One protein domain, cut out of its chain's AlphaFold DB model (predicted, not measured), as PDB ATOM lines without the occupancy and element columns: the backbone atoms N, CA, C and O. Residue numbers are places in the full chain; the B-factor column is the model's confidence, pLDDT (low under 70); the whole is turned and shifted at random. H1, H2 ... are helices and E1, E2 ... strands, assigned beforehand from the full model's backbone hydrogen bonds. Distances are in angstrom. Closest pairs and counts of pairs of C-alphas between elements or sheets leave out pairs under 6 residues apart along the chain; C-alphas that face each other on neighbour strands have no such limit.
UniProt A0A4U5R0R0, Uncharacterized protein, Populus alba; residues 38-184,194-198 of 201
ATOM      1  N   LYS A  38      10.015  20.510  16.207       75.12
ATOM      2  CA  LYS A  38      10.589  20.648  17.546       75.12
ATOM      3  C   LYS A  38      10.157  19.459  18.401       75.12
ATOM      4  O   LYS A  38       8.990  19.350  18.773       75.12
ATOM      5  N   VAL A  39      11.109  18.599  18.742       76.06
ATOM      6  CA  VAL A  39      10.908  17.489  19.678       76.06
ATOM      7  C   VAL A  39      11.631  17.831  20.974       76.06
ATOM      8  O   VAL A  39      12.828  18.090  20.975       76.06
ATOM      9  N   VAL A  40      10.884  17.877  22.072       76.56
ATOM     10  CA  VAL A  40      11.439  18.093  23.414       76.56
ATOM     11  C   VAL A  40      12.064  16.804  23.939       76.56
ATOM     12  O   VAL A  40      11.610  15.710  23.599       76.56
ATOM     13  N   GLN A  41      13.085  16.919  24.787       78.00
ATOM     14  CA  GLN A  41      13.654  15.752  25.451       78.00
ATOM     15  C   GLN A  41      12.599  15.086  26.346       78.00
ATOM     16  O   GLN A  41      11.945  15.742  27.157       78.00
ATOM     17  N   ALA A  42      12.436  13.773  26.188       85.81
ATOM     18  CA  ALA A  42      11.532  12.996  27.019       85.81
ATOM     19  C   ALA A  42      12.119  12.750  28.412       85.81
ATOM     20  O   ALA A  42      13.323  12.537  28.565       85.81
ATOM     21  N   VAL A  43      11.239  12.697  29.406       86.75
ATOM     22  CA  VAL A  43      11.556  12.319  30.779       86.75
ATOM     23  C   VAL A  43      10.865  11.004  31.110       86.75
ATOM     24  O   VAL A  43       9.674  10.812  30.844       86.75
ATOM     25  N   ASP A  44      11.611  10.084  31.712       89.25
ATOM     26  CA  ASP A  44      11.048   8.851  32.247       89.25
ATOM     27  C   ASP A  44      10.336   9.145  33.576       89.25
ATOM     28  O   ASP A  44      10.922   9.137  34.659       89.25
ATOM     29  N   ALA A  45       9.047   9.465  33.482       88.81
ATOM     30  CA  ALA A  45       8.241   9.812  34.645       88.81
ATOM     31  C   ALA A  45       8.021   8.629  35.604       88.81
ATOM     32  O   ALA A  45       7.689   8.863  36.769       88.81
ATOM     33  N   GLU A  46       8.199   7.386  35.145       89.81
ATOM     34  CA  GLU A  46       8.079   6.197  35.989       89.81
ATOM     35  C   GLU A  46       9.359   5.917  36.767       89.81
ATOM     36  O   GLU A  46       9.263   5.497  37.922       89.81
ATOM     37  N   PHE A  47      10.520   6.153  36.147       90.19
ATOM     38  CA  PHE A  47      11.828   6.097  36.798       90.19
ATOM     39  C   PHE A  47      11.986   7.226  37.823       90.19
ATOM     40  O   PHE A  47      12.386   6.979  38.955       90.19
ATOM     41  N   PHE A  48      11.611   8.459  37.466       86.94
ATOM     42  CA  PHE A  48      11.662   9.626  38.357       86.94
ATOM     43  C   PHE A  48      10.379   9.803  39.190       86.94
ATOM     44  O   PHE A  48       9.891  10.922  39.368       86.94
ATOM     45  N   ASP A  49       9.784   8.706  39.660       87.81
ATOM     46  CA  ASP A  49       8.606   8.741  40.527       87.81
ATOM     47  C   ASP A  49       9.017   8.890  42.003       87.81
ATOM     48  O   ASP A  49       9.613   7.966  42.560       87.81
ATOM     49  N   PRO A  50       8.689  10.013  42.673       85.94
ATOM     50  CA  PRO A  50       9.079  10.224  44.065       85.94
ATOM     51  C   PRO A  50       8.461   9.202  45.026       85.94
ATOM     52  O   PRO A  50       8.990   9.011  46.114       85.94
ATOM     53  N   LEU A  51       7.370   8.526  44.642       89.62
ATOM     54  CA  LEU A  51       6.745   7.487  45.465       89.62
ATOM     55  C   LEU A  51       7.473   6.137  45.390       89.62
ATOM     56  O   LEU A  51       7.183   5.247  46.186       89.62
ATOM     57  N   LYS A  52       8.398   5.970  44.437       90.38
ATOM     58  CA  LYS A  52       9.183   4.740  44.246       90.38
ATOM     59  C   LYS A  52      10.610   4.844  44.790       90.38
ATOM     60  O   LYS A  52      11.357   3.874  44.698       90.38
ATOM     61  N   CYS A  53      10.991   5.999  45.332       84.81
ATOM     62  CA  CYS A  53      12.333   6.258  45.841       84.81
ATOM     63  C   CYS A  53      12.315   6.396  47.363       84.81
ATOM     64  O   CYS A  53      11.473   7.100  47.918       84.81
ATOM     65  N   GLU A  54      13.284   5.778  48.036       84.94
ATOM     66  CA  GLU A  54      13.528   6.042  49.454       84.94
ATOM     67  C   GLU A  54      14.311   7.358  49.608       84.94
ATOM     68  O   GLU A  54      15.358   7.521  48.973       84.94
ATOM     69  N   PRO A  55      13.831   8.318  50.423       82.88
ATOM     70  CA  PRO A  55      14.559   9.555  50.676       82.88
ATOM     71  C   PRO A  55      15.918   9.286  51.328       82.88
ATOM     72  O   PRO A  55      16.009   8.593  52.341       82.88
ATOM     73  N   LEU A  56      16.978   9.878  50.777       81.50
ATOM     74  CA  LEU A  56      18.315   9.783  51.357       81.50
ATOM     75  C   LEU A  56      18.402  10.633  52.631       81.50
ATOM     76  O   LEU A  56      18.214  11.850  52.585       81.50
ATOM     77  N   ASP A  57      18.748  10.020  53.765       78.31
ATOM     78  CA  ASP A  57      19.019  10.775  54.988       78.31
ATOM     79  C   ASP A  57      20.412  11.415  54.951       78.31
ATOM     80  O   ASP A  57      21.426  10.850  55.365       78.31
ATOM     81  N   LEU A  58      20.440  12.659  54.489       73.44
ATOM     82  CA  LEU A  58      21.644  13.479  54.455       73.44
ATOM     83  C   LEU A  58      22.186  13.832  55.846       73.44
ATOM     84  O   LEU A  58      23.350  14.208  55.960       73.44
ATOM     85  N   GLY A  59      21.369  13.744  56.903       71.94
ATOM     86  CA  GLY A  59      21.808  14.043  58.266       71.94
ATOM     87  C   GLY A  59      22.791  13.006  58.806       71.94
ATOM     88  O   GLY A  59      23.724  13.369  59.523       71.94
ATOM     89  N   SER A  60      22.603  11.738  58.435       74.25
ATOM     90  CA  SER A  60      23.474  10.631  58.839       74.25
ATOM     91  C   SER A  60      24.640  10.376  57.882       74.25
ATOM     92  O   SER A  60      25.678   9.885  58.321       74.25
ATOM     93  N   THR A  61      24.505  10.722  56.596       77.06
ATOM     94  CA  THR A  61      25.539  10.466  55.571       77.06
ATOM     95  C   THR A  61      26.399  11.681  55.215       77.06
ATOM     96  O   THR A  61      27.533  11.516  54.763       77.06
ATOM     97  N   GLY A  62      25.892  12.902  55.396       72.31
ATOM     98  CA  GLY A  62      26.566  14.127  54.976       72.31
ATOM     99  C   GLY A  62      27.561  14.666  56.007       72.31
ATOM    100  O   GLY A  62      27.288  14.720  57.204       72.31
ATOM    101  N   ASN A  63      28.704  15.166  55.527       73.19
ATOM    102  CA  ASN A  63      29.604  15.987  56.334       73.19
ATOM    103  C   ASN A  63      29.214  17.462  56.205       73.19
ATOM    104  O   ASN A  63      29.147  17.999  55.100       73.19
ATOM    105  N   LEU A  64      28.991  18.137  57.335       70.88
ATOM    106  CA  LEU A  64      28.767  19.581  57.348       70.88
ATOM    107  C   LEU A  64      30.067  20.302  56.963       70.88
ATOM    108  O   LEU A  64      31.008  20.328  57.753       70.88
ATOM    109  N   VAL A  65      30.101  20.888  55.765       69.88
ATOM    110  CA  VAL A  65      31.254  21.661  55.270       69.88
ATOM    111  C   VAL A  65      31.092  23.161  55.549       69.88
ATOM    112  O   VAL A  65      32.054  23.822  55.929       69.88
ATOM    113  N   ILE A  66      29.881  23.705  55.384       66.44
ATOM    114  CA  ILE A  66      29.565  25.134  55.551       66.44
ATOM    115  C   ILE A  66      28.272  25.271  56.367       66.44
ATOM    116  O   ILE A  66      27.317  24.537  56.128       66.44
ATOM    117  N   GLY A  67      28.237  26.222  57.310       65.69
ATOM    118  CA  GLY A  67      27.080  26.507  58.169       65.69
ATOM    119  C   GLY A  67      27.186  25.905  59.576       65.69
ATOM    120  O   GLY A  67      28.234  25.400  59.974       65.69
ATOM    121  N   SER A  68      26.093  25.964  60.342       61.56
ATOM    122  CA  SER A  68      26.015  25.432  61.712       61.56
ATOM    123  C   SER A  68      25.004  24.293  61.799       61.56
ATOM    124  O   SER A  68      23.924  24.365  61.214       61.56
ATOM    125  N   ARG A  69      25.330  23.252  62.573       59.03
ATOM    126  CA  ARG A  69      24.431  22.125  62.857       59.03
ATOM    127  C   ARG A  69      23.267  22.619  63.733       59.03
ATOM    128  O   ARG A  69      23.484  22.953  64.896       59.03
ATOM    129  N   LYS A  70      22.045  22.680  63.194       58.66
ATOM    130  CA  LYS A  70      20.824  22.855  64.003       58.66
ATOM    131  C   LYS A  70      20.368  21.499  64.556       58.66
ATOM    132  O   LYS A  70      20.474  20.488  63.867       58.66
ATOM    133  N   LYS A  71      19.861  21.495  65.793       52.62
ATOM    134  CA  LYS A  71      19.011  20.417  66.317       52.62
ATOM    135  C   LYS A  71      17.601  20.637  65.771       52.62
ATOM    136  O   LYS A  71      17.108  21.749  65.909       52.62
ATOM    137  N   ASP A  72      17.045  19.607  65.139       53.59
ATOM    138  CA  ASP A  72      15.623  19.370  64.855       53.59
ATOM    139  C   ASP A  72      14.710  20.604  64.747       53.59
ATOM    140  O   ASP A  72      14.266  21.103  65.774       53.59
ATOM    141  N   SER A  73      14.380  21.033  63.515       50.78
ATOM    142  CA  SER A  73      12.988  21.384  63.126       50.78
ATOM    143  C   SER A  73      12.818  22.067  61.760       50.78
ATOM    144  O   SER A  73      11.689  22.124  61.287       50.78
ATOM    145  N   ASP A  74      13.859  22.590  61.106       53.03
ATOM    146  CA  ASP A  74      13.633  23.473  59.946       53.03
ATOM    147  C   ASP A  74      13.772  22.770  58.589       53.03
ATOM    148  O   ASP A  74      14.661  21.939  58.378       53.03
ATOM    149  N   SER A  75      12.881  23.147  57.668       56.38
ATOM    150  CA  SER A  75      12.851  22.775  56.253       56.38
ATOM    151  C   SER A  75      14.258  22.743  55.652       56.38
ATOM    152  O   SER A  75      14.931  23.770  55.560       56.38
ATOM    153  N   LYS A  76      14.710  21.558  55.230       63.44
ATOM    154  CA  LYS A  76      15.971  21.412  54.500       63.44
ATOM    155  C   LYS A  76      15.744  21.864  53.061       63.44
ATOM    156  O   LYS A  76      14.814  21.402  52.405       63.44
ATOM    157  N   THR A  77      16.590  22.763  52.577       62.56
ATOM    158  CA  THR A  77      16.589  23.182  51.173       62.56
ATOM    159  C   THR A  77      17.870  22.721  50.522       62.56
ATOM    160  O   THR A  77      18.960  22.947  51.045       62.56
ATOM    161  N   GLU A  78      17.721  22.082  49.373       67.19
ATOM    162  CA  GLU A  78      18.824  21.570  48.583       67.19
ATOM    163  C   GLU A  78      19.006  22.468  47.362       67.19
ATOM    164  O   GLU A  78      18.044  22.835  46.685       67.19
ATOM    165  N   CYS A  79      20.249  22.845  47.081       67.75
ATOM    166  CA  CYS A  79      20.609  23.549  45.858       67.75
ATOM    167  C   CYS A  79      21.596  22.679  45.094       67.75
ATOM    168  O   CYS A  79      22.622  22.302  45.654       67.75
ATOM    169  N   VAL A  80      21.285  22.381  43.834       71.56
ATOM    170  CA  VAL A  80      22.143  21.608  42.935       71.56
ATOM    171  C   VAL A  80      22.726  22.558  41.896       71.56
ATOM    172  O   VAL A  80      21.984  23.249  41.199       71.56
ATOM    173  N   PHE A  81      24.054  22.588  41.791       69.06
ATOM    174  CA  PHE A  81      24.780  23.410  40.824       69.06
ATOM    175  C   PHE A  81      25.597  22.534  39.878       69.06
ATOM    176  O   PHE A  81      26.272  21.604  40.316       69.06
ATOM    177  N   GLU A  82      25.589  22.874  38.592       70.69
ATOM    178  CA  GLU A  82      26.487  22.289  37.598       70.69
ATOM    179  C   GLU A  82      27.714  23.198  37.433       70.69
ATOM    180  O   GLU A  82      27.571  24.384  37.148       70.69
ATOM    181  N   TRP A  83      28.923  22.655  37.615       73.94
ATOM    182  CA  TRP A  83      30.203  23.391  37.615       73.94
ATOM    183  C   TRP A  83      30.692  23.790  36.215       73.94
ATOM    184  O   TRP A  83      31.857  23.618  35.859       73.94
ATOM    185  N   GLU A  84      29.800  24.328  35.397       74.25
ATOM    186  CA  GLU A  84      30.126  24.869  34.084       74.25
ATOM    187  C   GLU A  84      29.928  26.384  34.122       74.25
ATOM    188  O   GLU A  84      28.884  26.862  34.559       74.25
ATOM    189  N   TYR A  85      30.916  27.169  33.682       73.44
ATOM    190  CA  TYR A  85      30.838  28.638  33.750       73.44
ATOM    191  C   TYR A  85      29.579  29.181  33.046       73.44
ATOM    192  O   TYR A  85      28.887  30.043  33.575       73.44
ATOM    193  N   ARG A  86      29.180  28.556  31.928       70.50
ATOM    194  CA  ARG A  86      27.928  28.848  31.201       70.50
ATOM    195  C   ARG A  86      26.638  28.617  31.988       70.50
ATOM    196  O   ARG A  86      25.572  29.034  31.553       70.50
ATOM    197  N   LYS A  87      26.707  27.864  33.086       74.19
ATOM    198  CA  LYS A  87      25.592  27.603  34.003       74.19
ATOM    199  C   LYS A  87      25.577  28.600  35.162       74.19
ATOM    200  O   LYS A  87      24.749  28.476  36.056       74.19
ATOM    201  N   GLY A  88      26.487  29.580  35.148       74.88
ATOM    202  CA  GLY A  88      26.559  30.648  36.137       74.88
ATOM    203  C   GLY A  88      26.853  30.138  37.543       74.88
ATOM    204  O   GLY A  88      26.387  30.743  38.506       74.88
ATOM    205  N   TRP A  89      27.575  29.016  37.683       80.12
ATOM    206  CA  TRP A  89      27.804  28.389  38.992       80.12
ATOM    207  C   TRP A  89      28.443  29.357  39.989       80.12
ATOM    208  O   TRP A  89      28.131  29.309  41.174       80.12
ATOM    209  N   ASP A  90      29.315  30.251  39.521       79.06
ATOM    210  CA  ASP A  90      30.031  31.195  40.369       79.06
ATOM    211  C   ASP A  90      29.096  32.308  40.863       79.06
ATOM    212  O   ASP A  90      29.135  32.657  42.042       79.06
ATOM    213  N   ALA A  91      28.218  32.825  39.999       77.81
ATOM    214  CA  ALA A  91      27.180  33.784  40.364       77.81
ATOM    215  C   ALA A  91      26.151  33.159  41.317       77.81
ATOM    216  O   ALA A  91      25.819  33.761  42.339       77.81
ATOM    217  N   LEU A  92      25.709  31.930  41.029       77.19
ATOM    218  CA  LEU A  92      24.786  31.171  41.868       77.19
ATOM    219  C   LEU A  92      25.383  30.870  43.249       77.19
ATOM    220  O   LEU A  92      24.718  31.082  44.261       77.19
ATOM    221  N   LEU A  93      26.653  30.456  43.314       78.56
ATOM    222  CA  LEU A  93      27.352  30.212  44.574       78.56
ATOM    223  C   LEU A  93      27.573  31.509  45.362       78.56
ATOM    224  O   LEU A  93      27.341  31.533  46.568       78.56
ATOM    225  N   LYS A  94      27.989  32.601  44.705       78.56
ATOM    226  CA  LYS A  94      28.142  33.918  45.350       78.56
ATOM    227  C   LYS A  94      26.815  34.404  45.926       78.56
ATOM    228  O   LYS A  94      26.794  34.869  47.061       78.56
ATOM    229  N   ALA A  95      25.721  34.281  45.177       75.75
ATOM    230  CA  ALA A  95      24.392  34.649  45.652       75.75
ATOM    231  C   ALA A  95      23.940  33.771  46.818       75.75
ATOM    232  O   ALA A  95      23.513  34.302  47.837       75.75
ATOM    233  N   TYR A  96      24.118  32.452  46.712       75.00
ATOM    234  CA  TYR A  96      23.842  31.516  47.797       75.00
ATOM    235  C   TYR A  96      24.604  31.909  49.072       75.00
ATOM    236  O   TYR A  96      24.008  32.083  50.130       75.00
ATOM    237  N   LEU A  97      25.916  32.137  48.983       76.25
ATOM    238  CA  LEU A  97      26.715  32.555  50.137       76.25
ATOM    239  C   LEU A  97      26.303  33.944  50.656       76.25
ATOM    240  O   LEU A  97      26.282  34.153  51.864       76.25
ATOM    241  N   LYS A  98      25.936  34.891  49.786       75.62
ATOM    242  CA  LYS A  98      25.453  36.229  50.178       75.62
ATOM    243  C   LYS A  98      24.123  36.156  50.941       75.62
ATOM    244  O   LYS A  98      23.993  36.801  51.979       75.62
ATOM    245  N   GLU A  99      23.172  35.359  50.464       71.94
ATOM    246  CA  GLU A  99      21.859  35.141  51.092       71.94
ATOM    247  C   GLU A  99      21.981  34.348  52.403       71.94
ATOM    248  O   GLU A  99      21.518  34.777  53.463       71.94
ATOM    249  N   PHE A 100      22.661  33.201  52.361       68.75
ATOM    250  CA  PHE A 100      22.679  32.225  53.453       68.75
ATOM    251  C   PHE A 100      23.842  32.396  54.430       68.75
ATOM    252  O   PHE A 100      23.844  31.771  55.485       68.75
ATOM    253  N   SER A 101      24.775  33.321  54.184       61.97
ATOM    254  CA  SER A 101      25.637  33.831  55.264       61.97
ATOM    255  C   SER A 101      24.834  34.585  56.330       61.97
ATOM    256  O   SER A 101      25.275  34.670  57.475       61.97
ATOM    257  N   ARG A 102      23.643  35.099  55.979       50.47
ATOM    258  CA  ARG A 102      22.742  35.819  56.894       50.47
ATOM    259  C   ARG A 102      21.637  34.940  57.485       50.47
ATOM    260  O   ARG A 102      21.065  35.311  58.505       50.47
ATOM    261  N   ILE A 103      21.326  33.803  56.860       48.72
ATOM    262  CA  ILE A 103      20.271  32.876  57.284       48.72
ATOM    263  C   ILE A 103      20.926  31.574  57.748       48.72
ATOM    264  O   ILE A 103      21.422  30.777  56.958       48.72
ATOM    265  N   HIS A 104      20.937  31.359  59.060       47.84
ATOM    266  CA  HIS A 104      21.539  30.183  59.678       47.84
ATOM    267  C   HIS A 104      20.798  28.886  59.292       47.84
ATOM    268  O   HIS A 104      19.692  28.648  59.784       47.84
ATOM    269  N   GLY A 105      21.445  28.006  58.514       51.22
ATOM    270  CA  GLY A 105      21.122  26.570  58.516       51.22
ATOM    271  C   GLY A 105      20.842  25.877  57.178       51.22
ATOM    272  O   GLY A 105      20.000  24.985  57.165       51.22
ATOM    273  N   ILE A 106      21.531  26.212  56.083       50.97
ATOM    274  CA  ILE A 106      21.380  25.482  54.810       50.97
ATOM    275  C   ILE A 106      22.684  24.775  54.446       50.97
ATOM    276  O   ILE A 106      23.760  25.361  54.551       50.97
ATOM    277  N   ALA A 107      22.575  23.510  54.036       44.38
ATOM    278  CA  ALA A 107      23.680  22.728  53.500       44.38
ATOM    279  C   ALA A 107      23.628  22.765  51.960       44.38
ATOM    280  O   ALA A 107      22.614  22.361  51.388       44.38
ATOM    281  N   PRO A 108      24.675  23.234  51.262       46.50
ATOM    282  CA  PRO A 108      24.750  23.084  49.815       46.50
ATOM    283  C   PRO A 108      25.029  21.616  49.464       46.50
ATOM    284  O   PRO A 108      25.930  21.000  50.038       46.50
ATOM    285  N   ILE A 109      24.279  21.054  48.510       40.69
ATOM    286  CA  ILE A 109      24.554  19.723  47.961       40.69
ATOM    287  C   ILE A 109      25.302  19.896  46.645       40.69
ATOM    288  O   ILE A 109      24.804  20.462  45.676       40.69
ATOM    289  N   TYR A 110      26.522  19.379  46.602       38.81
ATOM    290  CA  TYR A 110      27.350  19.410  45.407       38.81
ATOM    291  C   TYR A 110      27.104  18.148  44.581       38.81
ATOM    292  O   TYR A 110      27.566  17.066  44.939       38.81
ATOM    293  N   LEU A 111      26.403  18.284  43.456       30.45
ATOM    294  CA  LEU A 111      26.247  17.212  42.475       30.45
ATOM    295  C   LEU A 111      27.039  17.570  41.216       30.45
ATOM    296  O   LEU A 111      26.636  18.401  40.412       30.45
ATOM    297  N   SER A 112      28.199  16.930  41.057       33.38
ATOM    298  CA  SER A 112      28.958  16.943  39.809       33.38
ATOM    299  C   SER A 112      28.545  15.737  38.974       33.38
ATOM    300  O   SER A 112      29.022  14.619  39.181       33.38
ATOM    301  N   ARG A 113      27.643  15.958  38.020       27.39
ATOM    302  CA  ARG A 113      27.561  15.134  36.814       27.39
ATOM    303  C   ARG A 113      26.925  15.940  35.698       27.39
ATOM    304  O   ARG A 113      25.854  16.500  35.888       27.39
ATOM    305  N   ARG A 114      27.610  15.957  34.550       33.59
ATOM    306  CA  ARG A 114      27.140  16.493  33.267       33.59
ATOM    307  C   ARG A 114      25.706  16.044  33.017       33.59
ATOM    308  O   ARG A 114      25.487  14.870  32.714       33.59
ATOM    309  N   ILE A 115      24.766  16.975  33.082       35.38
ATOM    310  CA  ILE A 115      23.460  16.788  32.465       35.38
ATOM    311  C   ILE A 115      23.317  17.936  31.476       35.38
ATOM    312  O   ILE A 115      23.134  19.094  31.837       35.38
ATOM    313  N   GLY A 116      23.465  17.616  30.191       36.16
ATOM    314  CA  GLY A 116      23.195  18.571  29.128       36.16
ATOM    315  C   GLY A 116      21.717  18.930  29.172       36.16
ATOM    316  O   GLY A 116      20.889  18.090  28.851       36.16
ATOM    317  N   LEU A 117      21.392  20.137  29.629       45.12
ATOM    318  CA  LEU A 117      20.006  20.588  29.743       45.12
ATOM    319  C   LEU A 117      19.697  21.660  28.696       45.12
ATOM    320  O   LEU A 117      20.153  22.801  28.809       45.12
ATOM    321  N   ASP A 118      18.874  21.274  27.726       50.75
ATOM    322  CA  ASP A 118      18.018  22.093  26.871       50.75
ATOM    323  C   ASP A 118      16.572  22.080  27.424       50.75
ATOM    324  O   ASP A 118      15.625  21.635  26.792       50.75
ATOM    325  N   GLN A 119      16.383  22.547  28.662       54.62
ATOM    326  CA  GLN A 119      15.130  22.338  29.418       54.62
ATOM    327  C   GLN A 119      14.226  23.573  29.516       54.62
ATOM    328  O   GLN A 119      13.223  23.557  30.230       54.62
ATOM    329  N   LEU A 120      14.546  24.661  28.812       52.78
ATOM    330  CA  LEU A 120      13.787  25.914  28.916       52.78
ATOM    331  C   LEU A 120      12.313  25.770  28.500       52.78
ATOM    332  O   LEU A 120      11.485  26.535  28.970       52.78
ATOM    333  N   SER A 121      11.949  24.776  27.678       58.19
ATOM    334  CA  SER A 121      10.538  24.518  27.348       58.19
ATOM    335  C   SER A 121       9.739  23.818  28.451       58.19
ATOM    336  O   SER A 121       8.513  23.774  28.364       58.19
ATOM    337  N   ILE A 122      10.410  23.221  29.437       72.62
ATOM    338  CA  ILE A 122       9.768  22.473  30.530       72.62
ATOM    339  C   ILE A 122       9.436  23.407  31.701       72.62
ATOM    340  O   ILE A 122       8.424  23.216  32.378       72.62
ATOM    341  N   LEU A 123      10.251  24.444  31.899       77.94
ATOM    342  CA  LEU A 123      10.103  25.422  32.972       77.94
ATOM    343  C   LEU A 123       9.124  26.535  32.579       77.94
ATOM    344  O   LEU A 123       9.252  27.159  31.528       77.94
ATOM    345  N   THR A 124       8.148  26.795  33.442       85.00
ATOM    346  CA  THR A 124       7.180  27.890  33.317       85.00
ATOM    347  C   THR A 124       7.083  28.666  34.626       85.00
ATOM    348  O   THR A 124       7.436  28.153  35.688       85.00
ATOM    349  N   GLU A 125       6.541  29.881  34.573       85.94
ATOM    350  CA  GLU A 125       6.235  30.673  35.774       85.94
ATOM    351  C   GLU A 125       5.220  29.989  36.709       85.94
ATOM    352  O   GLU A 125       5.129  30.350  37.875       85.94
ATOM    353  N   GLU A 126       4.456  28.997  36.237       88.25
ATOM    354  CA  GLU A 126       3.484  28.263  37.064       88.25
ATOM    355  C   GLU A 126       4.105  27.072  37.800       88.25
ATOM    356  O   GLU A 126       3.625  26.672  38.860       88.25
ATOM    357  N   ASN A 127       5.143  26.462  37.224       88.50
ATOM    358  CA  ASN A 127       5.704  25.198  37.705       88.50
ATOM    359  C   ASN A 127       7.136  25.325  38.242       88.50
ATOM    360  O   ASN A 127       7.687  24.380  38.800       88.50
ATOM    361  N   SER A 128       7.747  26.492  38.078       86.25
ATOM    362  CA  SER A 128       9.141  26.746  38.418       86.25
ATOM    363  C   SER A 128       9.330  28.211  38.778       86.25
ATOM    364  O   SER A 128       8.366  28.968  38.817       86.25
ATOM    365  N   TYR A 129      10.569  28.613  39.034       83.62
ATOM    366  CA  TYR A 129      10.927  30.005  39.250       83.62
ATOM    367  C   TYR A 129      12.027  30.399  38.252       83.62
ATOM    368  O   TYR A 129      13.214  30.255  38.561       83.62
ATOM    369  N   PRO A 130      11.657  30.805  37.025       79.75
ATOM    370  CA  PRO A 130      12.615  31.179  35.996       79.75
ATOM    371  C   PRO A 130      13.514  32.318  36.469       79.75
ATOM    372  O   PRO A 130      13.060  33.302  37.053       79.75
ATOM    373  N   LEU A 131      14.813  32.188  36.207       76.44
ATOM    374  CA  LEU A 131      15.736  33.275  36.482       76.44
ATOM    375  C   LEU A 131      15.599  34.342  35.397       76.44
ATOM    376  O   LEU A 131      15.660  34.010  34.209       76.44
ATOM    377  N   PRO A 132      15.450  35.620  35.775       73.00
ATOM    378  CA  PRO A 132      15.438  36.696  34.806       73.00
ATOM    379  C   PRO A 132      16.784  36.757  34.080       73.00
ATOM    380  O   PRO A 132      17.856  36.660  34.691       73.00
ATOM    381  N   VAL A 133      16.696  36.932  32.764       76.50
ATOM    382  CA  VAL A 133      17.846  37.168  31.897       76.50
ATOM    383  C   VAL A 133      18.189  38.649  31.957       76.50
ATOM    384  O   VAL A 133      17.344  39.501  31.683       76.50
ATOM    385  N   ASP A 134      19.429  38.951  32.318       76.12
ATOM    386  CA  ASP A 134      19.929  40.320  32.384       76.12
ATOM    387  C   ASP A 134      20.516  40.758  31.049       76.12
ATOM    388  O   ASP A 134      20.194  41.833  30.544       76.12
ATOM    389  N   ARG A 135      21.361  39.912  30.459       79.25
ATOM    390  CA  ARG A 135      21.913  40.133  29.124       79.25
ATOM    391  C   ARG A 135      22.200  38.816  28.431       79.25
ATOM    392  O   ARG A 135      22.461  37.809  29.081       79.25
ATOM    393  N   MET A 136      22.204  38.856  27.105       80.06
ATOM    394  CA  MET A 136      22.784  37.789  26.300       80.06
ATOM    395  C   MET A 136      24.262  38.103  26.074       80.06
ATOM    396  O   MET A 136      24.623  39.262  25.867       80.06
ATOM    397  N   SER A 137      25.133  37.107  26.153       80.62
ATOM    398  CA  SER A 137      26.572  37.283  25.941       80.62
ATOM    399  C   SER A 137      27.120  36.171  25.068       80.62
ATOM    400  O   SER A 137      26.627  35.045  25.099       80.62
ATOM    401  N   GLU A 138      28.091  36.523  24.236       84.00
ATOM    402  CA  GLU A 138      28.666  35.610  23.260       84.00
ATOM    403  C   GLU A 138      29.661  34.661  23.923       84.00
ATOM    404  O   GLU A 138      30.475  35.047  24.763       84.00
ATOM    405  N   VAL A 139      29.584  33.394  23.538       80.56
ATOM    406  CA  VAL A 139      30.530  32.360  23.918       80.56
ATOM    407  C   VAL A 139      31.783  32.551  23.073       80.56
ATOM    408  O   VAL A 139      31.741  32.411  21.856       80.56
ATOM    409  N   ILE A 140      32.896  32.858  23.727       83.56
ATOM    410  CA  ILE A 140      34.162  33.203  23.062       83.56
ATOM    411  C   ILE A 140      35.130  32.022  22.899       83.56
ATOM    412  O   ILE A 140      36.204  32.198  22.341       83.56
ATOM    413  N   ASP A 141      34.794  30.843  23.429       79.06
ATOM    414  CA  ASP A 141      35.663  29.663  23.383       79.06
ATOM    415  C   ASP A 141      34.850  28.357  23.452       79.06
ATOM    416  O   ASP A 141      33.746  28.297  24.006       79.06
ATOM    417  N   GLY A 142      35.427  27.281  22.920       78.69
ATOM    418  CA  GLY A 142      34.901  25.927  22.977       78.69
ATOM    419  C   GLY A 142      33.924  25.568  21.849       78.69
ATOM    420  O   GLY A 142      33.773  26.284  20.861       78.69
ATOM    421  N   PRO A 143      33.222  24.425  21.967       72.25
ATOM    422  CA  PRO A 143      32.387  23.877  20.890       72.25
ATOM    423  C   PRO A 143      31.165  24.737  20.533       72.25
ATOM    424  O   PRO A 143      30.486  24.443  19.553       72.25
ATOM    425  N   PHE A 144      30.878  25.770  21.327       73.12
ATOM    426  CA  PHE A 144      29.764  26.691  21.131       73.12
ATOM    427  C   PHE A 144      30.239  28.125  20.871       73.12
ATOM    428  O   PHE A 144      29.471  29.056  21.087       73.12
ATOM    429  N   GLU A 145      31.477  28.321  20.411       81.75
ATOM    430  CA  GLU A 145      31.981  29.642  20.029       81.75
ATOM    431  C   GLU A 145      31.020  30.367  19.058       81.75
ATOM    432  O   GLU A 145      30.442  29.786  18.127       81.75
ATOM    433  N   GLY A 146      30.784  31.648  19.337       79.38
ATOM    434  CA  GLY A 146      29.852  32.525  18.636       79.38
ATOM    435  C   GLY A 146      28.379  32.378  19.032       79.38
ATOM    436  O   GLY A 146      27.536  33.128  18.537       79.38
ATOM    437  N   HIS A 147      28.008  31.389  19.854       75.94
ATOM    438  CA  HIS A 147      26.633  31.279  20.351       75.94
ATOM    439  C   HIS A 147      26.370  32.274  21.483       75.94
ATOM    440  O   HIS A 147      27.294  32.713  22.157       75.94
ATOM    441  N   LEU A 148      25.100  32.607  21.726       76.19
ATOM    442  CA  LEU A 148      24.706  33.468  22.840       76.19
ATOM    443  C   LEU A 148      24.239  32.629  24.030       76.19
ATOM    444  O   LEU A 148      23.398  31.746  23.878       76.19
ATOM    445  N   TRP A 149      24.723  32.943  25.228       75.88
ATOM    446  CA  TRP A 149      24.142  32.463  26.481       75.88
ATOM    447  C   TRP A 149      23.437  33.590  27.232       75.88
ATOM    448  O   TRP A 149      23.676  34.767  26.972       75.88
ATOM    449  N   ALA A 150      22.558  33.228  28.163       77.25
ATOM    450  CA  ALA A 150      21.930  34.174  29.072       77.25
ATOM    451  C   ALA A 150      22.794  34.355  30.325       77.25
ATOM    452  O   ALA A 150      23.158  33.377  30.977       77.25
ATOM    453  N   GLU A 151      23.072  35.601  30.688       75.19
ATOM    454  CA  GLU A 151      23.649  35.970  31.977       75.19
ATOM    455  C   GLU A 151      22.549  36.470  32.918       75.19
ATOM    456  O   GLU A 151      21.579  37.099  32.487       75.19
ATOM    457  N   THR A 152      22.699  36.195  34.213       70.69
ATOM    458  CA  THR A 152      21.744  36.588  35.260       70.69
ATOM    459  C   THR A 152      22.425  37.469  36.309       70.69
ATOM    460  O   THR A 152      23.636  37.364  36.519       70.69
ATOM    461  N   SER A 153      21.664  38.340  36.980       69.19
ATOM    462  CA  SER A 153      22.189  39.168  38.071       69.19
ATOM    463  C   SER A 153      22.125  38.469  39.420       69.19
ATOM    464  O   SER A 153      21.123  37.862  39.798       69.19
ATOM    465  N   ILE A 154      23.193  38.672  40.191       66.44
ATOM    466  CA  ILE A 154      23.322  38.232  41.580       66.44
ATOM    467  C   ILE A 154      22.184  38.780  42.450       66.44
ATOM    468  O   ILE A 154      21.681  38.070  43.314       66.44
ATOM    469  N   ASP A 155      21.744  40.019  42.223       65.00
ATOM    470  CA  ASP A 155      20.729  40.655  43.071       65.00
ATOM    471  C   ASP A 155      19.321  40.098  42.822       65.00
ATOM    472  O   ASP A 155      18.458  40.187  43.691       65.00
ATOM    473  N   LYS A 156      19.086  39.458  41.670       62.22
ATOM    474  CA  LYS A 156      17.804  38.819  41.337       62.22
ATOM    475  C   LYS A 156      17.708  37.368  41.835       62.22
ATOM    476  O   LYS A 156      16.642  36.762  41.755       62.22
ATOM    477  N   LEU A 157      18.780  36.832  42.427       62.78
ATOM    478  CA  LEU A 157      18.822  35.495  43.038       62.78
ATOM    479  C   LEU A 157      18.204  35.432  44.455       62.78
ATOM    480  O   LEU A 157      18.126  34.346  45.042       62.78
ATOM    481  N   LEU A 158      17.641  36.554  44.937       62.47
ATOM    482  CA  LEU A 158      16.720  36.660  46.091       62.47
ATOM    483  C   LEU A 158      15.520  35.697  46.013       62.47
ATOM    484  O   LEU A 158      14.857  35.425  47.013       62.47
ATOM    485  N   LEU A 159      15.241  35.162  44.826       70.31
ATOM    486  CA  LEU A 159      14.239  34.132  44.588       70.31
ATOM    487  C   LEU A 159      14.391  32.920  45.516       70.31
ATOM    488  O   LEU A 159      13.396  32.399  46.010       70.31
ATOM    489  N   THR A 160      15.630  32.509  45.802       69.62
ATOM    490  CA  THR A 160      15.912  31.374  46.698       69.62
ATOM    491  C   THR A 160      15.341  31.594  48.096       69.62
ATOM    492  O   THR A 160      14.753  30.677  48.666       69.62
ATOM    493  N   ARG A 161      15.408  32.824  48.620       71.62
ATOM    494  CA  ARG A 161      14.762  33.182  49.884       71.62
ATOM    495  C   ARG A 161      13.249  33.017  49.803       71.62
ATOM    496  O   ARG A 161      12.681  32.444  50.724       71.62
ATOM    497  N   ASN A 162      12.615  33.473  48.719       76.25
ATOM    498  CA  ASN A 162      11.165  33.347  48.554       76.25
ATOM    499  C   ASN A 162      10.723  31.875  48.584       76.25
ATOM    500  O   ASN A 162       9.808  31.530  49.325       76.25
ATOM    501  N   VAL A 163      11.432  30.998  47.865       77.94
ATOM    502  CA  VAL A 163      11.159  29.547  47.852       77.94
ATOM    503  C   VAL A 163      11.231  28.946  49.258       77.94
ATOM    504  O   VAL A 163      10.396  28.125  49.629       77.94
ATOM    505  N   ILE A 164      12.208  29.372  50.061       73.44
ATOM    506  CA  ILE A 164      12.409  28.865  51.426       73.44
ATOM    507  C   ILE A 164      11.356  29.411  52.389       73.44
ATOM    508  O   ILE A 164      10.887  28.692  53.268       73.44
ATOM    509  N   THR A 165      10.982  30.683  52.247       78.31
ATOM    510  CA  THR A 165       9.987  31.313  53.122       78.31
ATOM    511  C   THR A 165       8.557  30.923  52.769       78.31
ATOM    512  O   THR A 165       7.710  30.897  53.656       78.31
ATOM    513  N   ASN A 166       8.282  30.610  51.501       85.19
ATOM    514  CA  ASN A 166       6.954  30.270  51.001       85.19
ATOM    515  C   ASN A 166       6.874  28.795  50.578       85.19
ATOM    516  O   ASN A 166       6.724  28.451  49.403       85.19
ATOM    517  N   VAL A 167       6.984  27.909  51.571       83.56
ATOM    518  CA  VAL A 167       7.014  26.449  51.375       83.56
ATOM    519  C   VAL A 167       5.736  25.929  50.707       83.56
ATOM    520  O   VAL A 167       5.790  24.996  49.906       83.56
ATOM    521  N   GLU A 168       4.578  26.522  51.002       89.38
ATOM    522  CA  GLU A 168       3.306  26.118  50.392       89.38
ATOM    523  C   GLU A 168       3.287  26.379  48.885       89.38
ATOM    524  O   GLU A 168       2.915  25.491  48.111       89.38
ATOM    525  N   GLU A 169       3.740  27.564  48.466       90.00
ATOM    526  CA  GLU A 169       3.873  27.915  47.053       90.00
ATOM    527  C   GLU A 169       4.890  27.005  46.360       90.00
ATOM    528  O   GLU A 169       4.584  26.434  45.312       90.00
ATOM    529  N   ALA A 170       6.059  26.793  46.971       86.56
ATOM    530  CA  ALA A 170       7.090  25.912  46.429       86.56
ATOM    531  C   ALA A 170       6.561  24.482  46.211       86.56
ATOM    532  O   ALA A 170       6.743  23.896  45.142       86.56
ATOM    533  N   ASN A 171       5.823  23.944  47.188       88.38
ATOM    534  CA  ASN A 171       5.185  22.634  47.082       88.38
ATOM    535  C   ASN A 171       4.107  22.597  45.991       88.38
ATOM    536  O   ASN A 171       3.972  21.597  45.284       88.38
ATOM    537  N   MET A 172       3.323  23.668  45.845       93.31
ATOM    538  CA  MET A 172       2.313  23.779  44.793       93.31
ATOM    539  C   MET A 172       2.952  23.755  43.404       93.31
ATOM    540  O   MET A 172       2.544  22.946  42.568       93.31
ATOM    541  N   ARG A 173       3.989  24.571  43.181       92.00
ATOM    542  CA  ARG A 173       4.729  24.598  41.913       92.00
ATOM    543  C   ARG A 173       5.401  23.255  41.627       92.00
ATOM    544  O   ARG A 173       5.310  22.762  40.508       92.00
ATOM    545  N   GLY A 174       5.973  22.601  42.641       89.44
ATOM    546  CA  GLY A 174       6.557  21.262  42.511       89.44
ATOM    547  C   GLY A 174       5.544  20.197  42.070       89.44
ATOM    548  O   GLY A 174       5.823  19.409  41.164       89.44
ATOM    549  N   ARG A 175       4.328  20.204  42.640       92.69
ATOM    550  CA  ARG A 175       3.234  19.326  42.178       92.69
ATOM    551  C   ARG A 175       2.856  19.619  40.728       92.69
ATOM    552  O   ARG A 175       2.735  18.688  39.933       92.69
ATOM    553  N   ARG A 176       2.740  20.899  40.366       93.62
ATOM    554  CA  ARG A 176       2.452  21.326  38.992       93.62
ATOM    555  C   ARG A 176       3.529  20.862  38.008       93.62
ATOM    556  O   ARG A 176       3.192  20.335  36.954       93.62
ATOM    557  N   ALA A 177       4.806  20.963  38.376       90.12
ATOM    558  CA  ALA A 177       5.920  20.480  37.562       90.12
ATOM    559  C   ALA A 177       5.833  18.970  37.303       90.12
ATOM    560  O   ALA A 177       6.038  18.521  36.174       90.12
ATOM    561  N   ARG A 178       5.469  18.177  38.321       90.81
ATOM    562  CA  ARG A 178       5.253  16.729  38.167       90.81
ATOM    563  C   ARG A 178       4.092  16.423  37.218       90.81
ATOM    564  O   ARG A 178       4.228  15.543  36.368       90.81
ATOM    565  N   GLU A 179       2.974  17.136  37.338       92.50
ATOM    566  CA  GLU A 179       1.829  16.982  36.428       92.50
ATOM    567  C   GLU A 179       2.198  17.319  34.980       92.50
ATOM    568  O   GLU A 179       1.903  16.537  34.070       92.50
ATOM    569  N   ASP A 180       2.874  18.451  34.767       90.19
ATOM    570  CA  ASP A 180       3.344  18.883  33.450       90.19
ATOM    571  C   ASP A 180       4.298  17.854  32.839       90.19
ATOM    572  O   ASP A 180       4.146  17.485  31.673       90.19
ATOM    573  N   MET A 181       5.236  17.333  33.634       88.38
ATOM    574  CA  MET A 181       6.169  16.292  33.212       88.38
ATOM    575  C   MET A 181       5.449  15.049  32.691       88.38
ATOM    576  O   MET A 181       5.732  14.599  31.581       88.38
ATOM    577  N   ILE A 182       4.479  14.520  33.441       90.94
ATOM    578  CA  ILE A 182       3.722  13.329  33.033       90.94
ATOM    579  C   ILE A 182       2.918  13.605  31.755       90.94
ATOM    580  O   ILE A 182       2.942  12.804  30.817       90.94
ATOM    581  N   ARG A 183       2.212  14.741  31.710       91.06
ATOM    582  CA  ARG A 183       1.246  15.057  30.647       91.06
ATOM    583  C   ARG A 183       1.885  15.507  29.340       91.06
ATOM    584  O   ARG A 183       1.271  15.342  28.291       91.06
ATOM    585  N   ARG A 184       3.069  16.117  29.395       87.31
ATOM    586  CA  ARG A 184       3.673  16.807  28.241       87.31
ATOM    587  C   ARG A 184       5.028  16.243  27.838       87.31
ATOM    588  O   ARG A 184       5.404  16.377  26.679       87.31
ATOM    589  N   VAL A 194       6.759  12.016  17.465       78.31
ATOM    590  CA  VAL A 194       7.565  11.401  16.397       78.31
ATOM    591  C   VAL A 194       6.708  10.514  15.487       78.31
ATOM    592  O   VAL A 194       6.893  10.496  14.272       78.31
ATOM    593  N   THR A 195       5.752   9.772  16.053       79.50
ATOM    594  CA  THR A 195       4.918   8.820  15.299       79.50
ATOM    595  C   THR A 195       3.755   9.481  14.551       79.50
ATOM    596  O   THR A 195       3.435   9.043  13.446       79.50
ATOM    597  N   CYS A 196       3.150  10.549  15.080       66.12
ATOM    598  CA  CYS A 196       2.084  11.295  14.398       66.12
ATOM    599  C   CYS A 196       2.577  11.990  13.122       66.12
ATOM    600  O   CYS A 196       1.880  11.959  12.110       66.12
ATOM    601  N   ASN A 197       3.806  12.512  13.122       59.09
ATOM    602  CA  ASN A 197       4.419  13.120  11.932       59.09
ATOM    603  C   ASN A 197       4.809  12.103  10.843       59.09
ATOM    604  O   ASN A 197       5.278  12.480   9.775       59.09
ATOM    605  N   ARG A 198       4.599  10.806  11.092       53.12
ATOM    606  CA  ARG A 198       4.902   9.716  10.158       53.12
ATOM    607  C   ARG A 198       3.729   9.358   9.237       53.12
ATOM    608  O   ARG A 198       3.918   8.581   8.313       53.12
TER     609      ARG A 198
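What this domain is: This is residues 38 to 184 and 194 to 198 of the 201 residues of an uncharacterized protein of Populus alba (UniProt A0A4U5R0R0). With little regular structure, the domain has a small antiparallel hairpin, E1 and E2, leading into H3; H3 and long H4 form an L, H2 packs on H3, and long loops make most of the rest. The 152 printed residues run H1, H2, E1, E2, H3, H4, mostly helix, with 54 in named elements. It is only just compact, close to loose: radius of gyration of the C-alphas 17.8 A, spans 58 by 41 by 27 A.

How they stand to each other: Start at hairpin E1, residues 135 to 138, and E2, residues 148 to 151: N 149 and O 137, 2.8 A apart, are within hydrogen-bond range. H3, residues 154 to 165, touches H2, residues 89 to 100, at a steep tilt of 54 degrees; closest C-alphas, Ala 95 and Ile 154, 5.5 A. H3 and H4, residues 167 to 184, only just touch, only at the corner, with 3 pairs of C-alphas within 8 A; closest, Val 163 and Ala 170, 5.6 A. H1, residues 58 to 61, is apart from H2. Every O i to N i+4 pair is within range in H2 and H4, 4 of 8 in H3.

Where its parts are: Find H1's start, C-alpha 58, at (21.644, 13.479, 54.455); H4, 25.3 A long, ends at C-alpha 184, (3.673, 16.807, 28.241).

The domain as a whole: Residues 185 to 193 are not printed; C-alphas 184 and 194 are 13.6 A apart. Links H1 to H2 and H2 to E1 are long. pLDDT is under 70 in 48 residues, among them 100 to 121.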